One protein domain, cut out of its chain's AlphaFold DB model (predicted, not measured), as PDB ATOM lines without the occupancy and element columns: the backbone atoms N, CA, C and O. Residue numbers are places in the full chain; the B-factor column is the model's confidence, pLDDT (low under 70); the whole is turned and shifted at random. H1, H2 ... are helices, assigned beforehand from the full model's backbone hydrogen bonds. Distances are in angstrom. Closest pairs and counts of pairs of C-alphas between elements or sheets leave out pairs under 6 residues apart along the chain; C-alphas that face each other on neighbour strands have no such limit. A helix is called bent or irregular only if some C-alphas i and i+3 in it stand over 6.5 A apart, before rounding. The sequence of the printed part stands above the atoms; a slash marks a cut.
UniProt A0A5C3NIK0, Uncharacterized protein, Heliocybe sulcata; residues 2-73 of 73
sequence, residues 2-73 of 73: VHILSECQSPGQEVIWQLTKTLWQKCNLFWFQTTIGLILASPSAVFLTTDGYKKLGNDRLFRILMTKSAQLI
ATOM      1  N   VAL A   2     155.772  75.709  80.768       58.44
ATOM      2  CA  VAL A   2     155.356  76.388  79.513       58.44
ATOM      3  C   VAL A   2     153.918  76.038  79.130       58.44
ATOM      4  O   VAL A   2     153.098  76.922  78.896       58.44
ATOM      5  N   HIS A   3     153.597  74.747  79.228       63.22
ATOM      6  CA  HIS A   3     152.271  74.255  78.907       63.22
ATOM      7  C   HIS A   3     151.168  74.907  79.757       63.22
ATOM      8  O   HIS A   3     150.211  75.406  79.203       63.22
ATOM      9  N   ILE A   4     151.301  74.995  81.084       70.50
ATOM     10  CA  ILE A   4     150.212  75.475  81.965       70.50
ATOM     11  C   ILE A   4     149.903  76.968  81.765       70.50
ATOM     12  O   ILE A   4     148.745  77.358  81.815       70.50
ATOM     13  N   LEU A   5     150.920  77.796  81.509       69.56
ATOM     14  CA  LEU A   5     150.746  79.251  81.435       69.56
ATOM     15  C   LEU A   5     150.348  79.754  80.042       69.56
ATOM     16  O   LEU A   5     149.628  80.751  79.942       69.56
ATOM     17  N   SER A   6     150.786  79.084  78.970       67.75
ATOM     18  CA  SER A   6     150.536  79.537  77.592       67.75
ATOM     19  C   SER A   6     149.870  78.524  76.657       67.75
ATOM     20  O   SER A   6     149.293  78.958  75.668       67.75
ATOM     21  N   GLU A   7     149.899  77.215  76.932       68.12
ATOM     22  CA  GLU A   7     149.511  76.185  75.937       68.12
ATOM     23  C   GLU A   7     148.469  75.173  76.454       68.12
ATOM     24  O   GLU A   7     148.073  74.253  75.742       68.12
ATOM     25  N   CYS A   8     148.025  75.299  77.703       76.12
ATOM     26  CA  CYS A   8     147.076  74.391  78.319       76.12
ATOM     27  C   CYS A   8     145.662  74.768  77.869       76.12
ATOM     28  O   CYS A   8     145.291  75.933  77.771       76.12
ATOM     29  N   GLN A   9     144.849  73.759  77.573       70.00
ATOM     30  CA  GLN A   9     143.441  73.947  77.228       70.00
ATOM     31  C   GLN A   9     142.582  73.921  78.497       70.00
ATOM     32  O   GLN A   9     141.593  73.197  78.587       70.00
ATOM     33  N   SER A  10     142.997  74.673  79.521       81.31
ATOM     34  CA  SER A  10     142.196  74.850  80.728       81.31
ATOM     35  C   SER A  10     141.255  76.043  80.540       81.31
ATOM     36  O   SER A  10     141.734  77.144  80.254       81.31
ATOM     37  N   PRO A  11     139.937  75.887  80.756       80.81
ATOM     38  CA  PRO A  11     138.985  76.984  80.583       80.81
ATOM     39  C   PRO A  11     139.287  78.175  81.507       80.81
ATOM     40  O   PRO A  11     139.069  79.321  81.126       80.81
ATOM     41  N   GLY A  12     139.855  77.937  82.696       83.50
ATOM     42  CA  GLY A  12     140.256  79.013  83.609       83.50
ATOM     43  C   GLY A  12     141.381  79.886  83.046       83.50
ATOM     44  O   GLY A  12     141.326  81.109  83.145       83.50
ATOM     45  N   GLN A  13     142.364  79.271  82.388       86.56
ATOM     46  CA  GLN A  13     143.473  79.987  81.762       86.56
ATOM     47  C   GLN A  13     142.986  80.868  80.608       86.56
ATOM     48  O   GLN A  13     143.380  82.031  80.509       86.56
ATOM     49  N   GLU A  14     142.113  80.332  79.752       87.62
ATOM     50  CA  GLU A  14     141.537  81.087  78.641       87.62
ATOM     51  C   GLU A  14     140.751  82.300  79.147       87.62
ATOM     52  O   GLU A  14     140.976  83.417  78.680       87.62
ATOM     53  N   VAL A  15     139.901  82.113  80.160       91.25
ATOM     54  CA  VAL A  15     139.132  83.205  80.774       91.25
ATOM     55  C   VAL A  15     140.056  84.290  81.319       91.25
ATOM     56  O   VAL A  15     139.835  85.473  81.052       91.25
ATOM     57  N   ILE A  16     141.113  83.910  82.041       92.12
ATOM     58  CA  ILE A  16     142.067  84.872  82.598       92.12
ATOM     59  C   ILE A  16     142.730  85.663  81.471       92.12
ATOM     60  O   ILE A  16     142.694  86.891  81.512       92.12
ATOM     61  N   TRP A  17     143.254  85.007  80.431       90.69
ATOM     62  CA  TRP A  17     143.904  85.713  79.324       90.69
ATOM     63  C   TRP A  17     142.948  86.595  78.515       90.69
ATOM     64  O   TRP A  17     143.344  87.685  78.095       90.69
ATOM     65  N   GLN A  18     141.686  86.191  78.339       91.25
ATOM     66  CA  GLN A  18     140.666  87.035  77.705       91.25
ATOM     67  C   GLN A  18     140.348  88.278  78.546       91.25
ATOM     68  O   GLN A  18     140.217  89.378  78.000       91.25
ATOM     69  N   LEU A  19     140.278  88.150  79.874       93.25
ATOM     70  CA  LEU A  19     140.092  89.290  80.776       93.25
ATOM     71  C   LEU A  19     141.301  90.230  80.740       93.25
ATOM     72  O   LEU A  19     141.125  91.445  80.621       93.25
ATOM     73  N   THR A  20     142.523  89.689  80.762       92.88
ATOM     74  CA  THR A  20     143.765  90.468  80.628       92.88
ATOM     75  C   THR A  20     143.777  91.259  79.325       92.88
ATOM     76  O   THR A  20     144.039  92.464  79.336       92.88
ATOM     77  N   LYS A  21     143.427  90.605  78.213       92.06
ATOM     78  CA  LYS A  21     143.307  91.232  76.894       92.06
ATOM     79  C   LYS A  21     142.273  92.349  76.893       92.06
ATOM     80  O   LYS A  21     142.566  93.449  76.434       92.06
ATOM     81  N   THR A  22     141.093  92.088  77.447       91.88
ATOM     82  CA  THR A  22     140.004  93.069  77.520       91.88
ATOM     83  C   THR A  22     140.423  94.306  78.318       91.88
ATOM     84  O   THR A  22     140.169  95.432  77.893       91.88
ATOM     85  N   LEU A  23     141.107  94.123  79.453       91.44
ATOM     86  CA  LEU A  23     141.617  95.229  80.265       91.44
ATOM     87  C   LEU A  23     142.698  96.031  79.533       91.44
ATOM     88  O   LEU A  23     142.665  97.258  79.571       91.44
ATOM     89  N   TRP A  24     143.613  95.361  78.832       90.12
ATOM     90  CA  TRP A  24     144.656  96.024  78.046       90.12
ATOM     91  C   TRP A  24     144.090  96.830  76.871       90.12
ATOM     92  O   TRP A  24     144.513  97.958  76.615       90.12
ATOM     93  N   GLN A  25     143.084  96.290  76.182       89.44
ATOM     94  CA  GLN A  25     142.456  96.942  75.033       89.44
ATOM     95  C   GLN A  25     141.695  98.218  75.401       89.44
ATOM     96  O   GLN A  25     141.594  99.114  74.566       89.44
ATOM     97  N   LYS A  26     141.244  98.377  76.656       87.75
ATOM     98  CA  LYS A  26     140.675  99.652  77.133       87.75
ATOM     99  C   LYS A  26     141.667 100.817  77.068       87.75
ATOM    100  O   LYS A  26     141.244 101.969  77.057       87.75
ATOM    101  N   CYS A  27     142.967 100.539  76.989       81.94
ATOM    102  CA  CYS A  27     144.005 101.547  76.793       81.94
ATOM    103  C   CYS A  27     144.295 101.850  75.309       81.94
ATOM    104  O   CYS A  27     145.246 102.577  75.028       81.94
ATOM    105  N   ASN A  28     143.493 101.323  74.368       68.75
ATOM    106  CA  ASN A  28     143.683 101.436  72.912       68.75
ATOM    107  C   ASN A  28     145.050 100.915  72.429       68.75
ATOM    108  O   ASN A  28     145.659 101.478  71.520       68.75
ATOM    109  N   LEU A  29     145.553  99.848  73.053       77.00
ATOM    110  CA  LEU A  29     146.831  99.225  72.708       77.00
ATOM    111  C   LEU A  29     146.607  97.879  72.017       77.00
ATOM    112  O   LEU A  29     145.692  97.127  72.364       77.00
ATOM    113  N   PHE A  30     147.469  97.565  71.049       80.81
ATOM    114  CA  PHE A  30     147.464  96.266  70.385       80.81
ATOM    115  C   PHE A  30     147.761  95.148  71.388       80.81
ATOM    116  O   PHE A  30     148.576  95.301  72.302       80.81
ATOM    117  N   TRP A  31     147.069  94.024  71.215       81.81
ATOM    118  CA  TRP A  31     147.294  92.823  72.007       81.81
ATOM    119  C   TRP A  31     148.340  91.943  71.329       81.81
ATOM    120  O   TRP A  31     148.258  91.694  70.128       81.81
ATOM    121  N   PHE A  32     149.294  91.454  72.113       80.06
ATOM    122  CA  PHE A  32     150.318  90.522  71.656       80.06
ATOM    123  C   PHE A  32     149.888  89.096  71.980       80.06
ATOM    124  O   PHE A  32     149.206  88.861  72.976       80.06
ATOM    125  N   GLN A  33     150.307  88.126  71.172       81.06
ATOM    126  CA  GLN A  33     150.095  86.727  71.521       81.06
ATOM    127  C   GLN A  33     150.828  86.404  72.827       81.06
ATOM    128  O   GLN A  33     152.034  86.632  72.950       81.06
ATOM    129  N   THR A  34     150.094  85.871  73.804       82.44
ATOM    130  CA  THR A  34     150.661  85.516  75.101       82.44
ATOM    131  C   THR A  34     151.579  84.312  74.949       82.44
ATOM    132  O   THR A  34     151.128  83.193  74.726       82.44
ATOM    133  N   THR A  35     152.878  84.547  75.081       85.50
ATOM    134  CA  THR A  35     153.905  83.503  75.139       85.50
ATOM    135  C   THR A  35     154.613  83.576  76.481       85.50
ATOM    136  O   THR A  35     154.650  84.635  77.114       85.50
ATOM    137  N   ILE A  36     155.229  82.479  76.923       84.69
ATOM    138  CA  ILE A  36     155.969  82.507  78.189       84.69
ATOM    139  C   ILE A  36     157.130  83.509  78.164       84.69
ATOM    140  O   ILE A  36     157.393  84.170  79.165       84.69
ATOM    141  N   GLY A  37     157.763  83.696  77.000       85.88
ATOM    142  CA  GLY A  37     158.785  84.722  76.799       85.88
ATOM    143  C   GLY A  37     158.235  86.129  77.029       85.88
ATOM    144  O   GLY A  37     158.864  86.922  77.723       85.88
ATOM    145  N   LEU A  38     157.027  86.419  76.539       86.69
ATOM    146  CA  LEU A  38     156.361  87.701  76.773       86.69
ATOM    147  C   LEU A  38     156.011  87.906  78.255       86.69
ATOM    148  O   LEU A  38     156.183  89.005  78.778       86.69
ATOM    149  N   ILE A  39     155.551  86.859  78.947       88.50
ATOM    150  CA  ILE A  39     155.252  86.919  80.386       88.50
ATOM    151  C   ILE A  39     156.529  87.224  81.180       88.50
ATOM    152  O   ILE A  39     156.528  88.135  82.008       88.50
ATOM    153  N   LEU A  40     157.628  86.520  80.895       88.50
ATOM    154  CA  LEU A  40     158.918  86.718  81.565       88.50
ATOM    155  C   LEU A  40     159.560  88.069  81.233       88.50
ATOM    156  O   LEU A  40     160.187  88.669  82.100       88.50
ATOM    157  N   ALA A  41     159.375  88.568  80.009       88.50
ATOM    158  CA  ALA A  41     159.863  89.877  79.583       88.50
ATOM    159  C   ALA A  41     158.968  91.040  80.048       88.50
ATOM    160  O   ALA A  41     159.412  92.187  80.036       88.50
ATOM    161  N   SER A  42     157.733  90.773  80.493       89.56
ATOM    162  CA  SER A  42     156.779  91.812  80.910       89.56
ATOM    163  C   SER A  42     157.301  92.804  81.962       89.56
ATOM    164  O   SER A  42     156.945  93.980  81.863       89.56
ATOM    165  N   PRO A  43     158.177  92.434  82.925       88.62
ATOM    166  CA  PRO A  43     158.772  93.390  83.857       88.62
ATOM    167  C   PRO A  43     159.673  94.441  83.209       88.62
ATOM    168  O   PRO A  43     159.881  95.497  83.800       88.62
ATOM    169  N   SER A  44     160.201  94.138  82.025       88.06
ATOM    170  CA  SER A  44     161.130  94.968  81.261       88.06
ATOM    171  C   SER A  44     160.488  95.562  80.003       88.06
ATOM    172  O   SER A  44     161.191  96.161  79.192       88.06
ATOM    173  N   ALA A  45     159.174  95.400  79.819       85.56
ATOM    174  CA  ALA A  45     158.461  95.947  78.674       85.56
ATOM    175  C   ALA A  45     158.458  97.484  78.711       85.56
ATOM    176  O   ALA A  45     158.142  98.088  79.736       85.56
ATOM    177  N   VAL A  46     158.795  98.099  77.575       83.94
ATOM    178  CA  VAL A  46     158.797  99.555  77.392       83.94
ATOM    179  C   VAL A  46     157.874  99.901  76.232       83.94
ATOM    180  O   VAL A  46     158.097  99.474  75.101       83.94
ATOM    181  N   PHE A  47     156.855 100.707  76.508       83.25
ATOM    182  CA  PHE A  47     155.900 101.214  75.538       83.25
ATOM    183  C   PHE A  47     156.202 102.683  75.246       83.25
ATOM    184  O   PHE A  47     156.081 103.570  76.099       83.25
ATOM    185  N   LEU A  48     156.594 102.935  74.003       80.75
ATOM    186  CA  LEU A  48     156.872 104.270  73.493       80.75
ATOM    187  C   LEU A  48     155.631 104.844  72.801       80.75
ATOM    188  O   LEU A  48     154.795 104.122  72.257       80.75
ATOM    189  N   THR A  49     155.506 106.162  72.844       73.19
ATOM    190  CA  THR A  49     154.537 106.924  72.046       73.19
ATOM    191  C   THR A  49     155.065 107.072  70.616       73.19
ATOM    192  O   THR A  49     156.252 106.859  70.381       73.19
ATOM    193  N   THR A  50     154.215 107.477  69.668       72.62
ATOM    194  CA  THR A  50     154.627 107.819  68.289       72.62
ATOM    195  C   THR A  50     155.775 108.829  68.249       72.62
ATOM    196  O   THR A  50     156.628 108.750  67.375       72.62
ATOM    197  N   ASP A  51     155.841 109.700  69.257       72.44
ATOM    198  CA  ASP A  51     156.852 110.754  69.385       72.44
ATOM    199  C   ASP A  51     158.090 110.305  70.193       72.44
ATOM    200  O   ASP A  51     158.922 111.119  70.581       72.44
ATOM    201  N   GLY A  52     158.208 109.010  70.517       67.94
ATOM    202  CA  GLY A  52     159.363 108.434  71.221       67.94
ATOM    203  C   GLY A  52     159.361 108.593  72.748       67.94
ATOM    204  O   GLY A  52     160.212 108.015  73.425       67.94
ATOM    205  N   TYR A  53     158.394 109.309  73.329       69.31
ATOM    206  CA  TYR A  53     158.265 109.430  74.788       69.31
ATOM    207  C   TYR A  53     157.728 108.146  75.435       69.31
ATOM    208  O   TYR A  53     156.789 107.527  74.928       69.31
ATOM    209  N   LYS A  54     158.277 107.773  76.599       68.25
ATOM    210  CA  LYS A  54     157.808 106.627  77.396       68.25
ATOM    211  C   LYS A  54     156.416 106.877  77.974       68.25
ATOM    212  O   LYS A  54     156.208 107.858  78.689       68.25
ATOM    213  N   LYS A  55     155.489 105.937  77.775       72.75
ATOM    214  CA  LYS A  55     154.205 105.912  78.491       72.75
ATOM    215  C   LYS A  55     154.347 105.097  79.772       72.75
ATOM    216  O   LYS A  55     153.919 103.950  79.829       72.75
ATOM    217  N   LEU A  56     154.887 105.719  80.824       71.75
ATOM    218  CA  LEU A  56     155.129 105.070  82.126       71.75
ATOM    219  C   LEU A  56     153.901 104.320  82.684       71.75
ATOM    220  O   LEU A  56     154.043 103.279  83.324       71.75
ATOM    221  N   GLY A  57     152.691 104.833  82.433       82.75
ATOM    222  CA  GLY A  57     151.445 104.181  82.845       82.75
ATOM    223  C   GLY A  57     151.203 102.834  82.154       82.75
ATOM    224  O   GLY A  57     150.754 101.892  82.804       82.75
ATOM    225  N   ASN A  58     151.559 102.719  80.874       85.69
ATOM    226  CA  ASN A  58     151.355 101.508  80.082       85.69
ATOM    227  C   ASN A  58     152.348 100.416  80.483       85.69
ATOM    228  O   ASN A  58     151.933  99.278  80.675       85.69
ATOM    229  N   ASP A  59     153.620 100.771  80.688       87.75
ATOM    230  CA  ASP A  59     154.668  99.851  81.159       87.75
ATOM    231  C   ASP A  59     154.248  99.202  82.484       87.75
ATOM    232  O   ASP A  59     154.251  97.978  82.649       87.75
ATOM    233  N   ARG A  60     153.804 100.040  83.428       88.56
ATOM    234  CA  ARG A  60     153.348  99.590  84.742       88.56
ATOM    235  C   ARG A  60     152.095  98.726  84.639       88.56
ATOM    236  O   ARG A  60     152.037  97.684  85.291       88.56
ATOM    237  N   LEU A  61     151.103  99.150  83.854       90.62
ATOM    238  CA  LEU A  61     149.865  98.397  83.675       90.62
ATOM    239  C   LEU A  61     150.142  97.023  83.061       90.62
ATOM    240  O   LEU A  61     149.661  96.022  83.585       90.62
ATOM    241  N   PHE A  62     150.957  96.969  82.006       90.12
ATOM    242  CA  PHE A  62     151.318  95.728  81.331       90.12
ATOM    243  C   PHE A  62     151.999  94.756  82.288       90.12
ATOM    244  O   PHE A  62     151.595  93.601  82.394       90.12
ATOM    245  N   ARG A  63     152.981  95.241  83.057       91.69
ATOM    246  CA  ARG A  63     153.678  94.433  84.059       91.69
ATOM    247  C   ARG A  63     152.719  93.863  85.102       91.69
ATOM    248  O   ARG A  63     152.813  92.680  85.422       91.69
ATOM    249  N   ILE A  64     151.814  94.684  85.638       92.81
ATOM    250  CA  ILE A  64     150.828  94.245  86.638       92.81
ATOM    251  C   ILE A  64     149.907  93.185  86.042       92.81
ATOM    252  O   ILE A  64     149.756  92.122  86.634       92.81
ATOM    253  N   LEU A  65     149.327  93.460  84.873       93.19
ATOM    254  CA  LEU A  65     148.405  92.550  84.202       93.19
ATOM    255  C   LEU A  65     149.072  91.203  83.917       93.19
ATOM    256  O   LEU A  65     148.566  90.172  84.344       93.19
ATOM    257  N   MET A  66     150.243  91.205  83.282       91.69
ATOM    258  CA  MET A  66     150.929  89.972  82.891       91.69
ATOM    259  C   MET A  66     151.356  89.132  84.098       91.69
ATOM    260  O   MET A  66     151.107  87.929  84.126       91.69
ATOM    261  N   THR A  67     151.948  89.752  85.123       91.69
ATOM    262  CA  THR A  67     152.412  89.016  86.312       91.69
ATOM    263  C   THR A  67     151.265  88.520  87.188       91.69
ATOM    264  O   THR A  67     151.332  87.402  87.694       91.69
ATOM    265  N   LYS A  68     150.191  89.304  87.355       93.69
ATOM    266  CA  LYS A  68     149.032  88.888  88.160       93.69
ATOM    267  C   LYS A  68     148.203  87.818  87.475       93.69
ATOM    268  O   LYS A  68     147.793  86.878  88.144       93.69
ATOM    269  N   SER A  69     148.007  87.922  86.165       91.94
ATOM    270  CA  SER A  69     147.329  86.882  85.394       91.94
ATOM    271  C   SER A  69     148.110  85.573  85.414       91.94
ATOM    272  O   SER A  69     147.517  84.541  85.691       91.94
ATOM    273  N   ALA A  70     149.435  85.617  85.236       89.94
ATOM    274  CA  ALA A  70     150.271  84.421  85.324       89.94
ATOM    275  C   ALA A  70     150.325  83.806  86.734       89.94
ATOM    276  O   ALA A  70     150.519  82.607  86.848       89.94
ATOM    277  N   GLN A  71     150.169  84.601  87.800       88.94
ATOM    278  CA  GLN A  71     150.071  84.091  89.176       88.94
ATOM    279  C   GLN A  71     148.718  83.410  89.459       88.94
ATOM    280  O   GLN A  71     148.634  82.561  90.341       88.94
ATOM    281  N   LEU A  72     147.653  83.846  88.780       88.38
ATOM    282  CA  LEU A  72     146.288  83.356  88.983       88.38
ATOM    283  C   LEU A  72     146.014  82.036  88.235       88.38
ATOM    284  O   LEU A  72     145.065  81.336  88.581       88.38
ATOM    285  N   ILE A  73     146.820  81.739  87.211       85.56
ATOM    286  CA  ILE A  73     146.808  80.503  86.409       85.56
ATOM    287  C   ILE A  73     147.691  79.453  87.081       85.56
ATOM    288  O   ILE A  73     147.230  78.296  87.193       85.56
TER     289      ILE A  73
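What this domain is: This is residues 2 to 73 of the 73 residues of an uncharacterized protein of Heliocybe sulcata (UniProt A0A5C3NIK0). Two long helices, H2 and H4, stand side by side and run opposite ways, and the shorter helix H3 packs on another side of H4, so that the centres of H2, H4 and H3 make a triangle with H4 at its corner. The short helix H1 lies at one end, near where H2 and H3 begin and H4 ends, while the long link between H3 and H4 makes the tip at the other end. The printed part has 72 residues with four named helices, H1, H2, H3 and H4 in chain order, and no named strand; its class is all helix. It is compact, with a radius of gyration of the C-alphas of 12.5 A, and elongated, spanning 40 by 22 by 17 A.

Where its parts are: H1 is residues 2 to 7, 6.9 A from first to last C-alpha, and begins at C-alpha 2 at (155.356, 76.388, 79.513). It is neither bent nor irregular, but only just: C-alphas 4 and 7 are 6.1 A apart. H2 is residues 11 to 25 and 21.0 A long, with C-alpha 11 at (138.985, 76.984, 80.583). H3 is residues 36 to 44 and 13.8 A long; it is irregular, with C-alphas 40 and 43 lying 7.1 A apart. H4, the longest helix, is residues 56 to 72 and 24.4 A long, ending with C-alpha 72 at (146.288, 83.356, 88.983).

How they stand to each other: H1 and H2 are close but not clearly touching, the closest C-alphas being those of Leu 5 and Gln 13 at 7.3 A. H1 and H3 only just touch, with 3 pairs of C-alphas within 8 A, the closest those of Ser 6 and Ile 36 at 6.2 A; they are about perpendicular at 88 degrees. H1 and H4 are close but not clearly touching, with the C-alphas of Leu 5 and Ala 70 closest at 6.5 A. H2 and H4 touch at a shallow tilt of 7 degrees, opposite ways, closest at the C-alphas of Thr 20 and Leu 65, 6.2 A apart. H3 and H4 form a helical hairpin; they touch at a steep tilt of 40 degrees, opposite ways, with the C-alphas of Ser 42 and Arg 63 closest at 5.1 A. H2 and H3 are apart. The helix packing is mostly crossed, that is, mostly at more than a shallow tilt, but only just: 1 of 3 touching pairs is at a shallow tilt. In H1, H2 and H4 every O i to N i+4 pair is within hydrogen-bond range; in H3, 3 of 5 are.

The domain as a whole: The two C-alphas farthest apart are those of Ser 10 and Asp 51, at 40.4 A. The printed part has no cut and ends at Ile 73, the chain's last residue. The link from H1 to H2 is tight, that from H2 to H3 short, and that from H3 to H4 long, with 11 residues. The mean pLDDT of the printed part is 83.2; residues 2 to 3, 5 to 7, 28 and 52 to 54 are under 70.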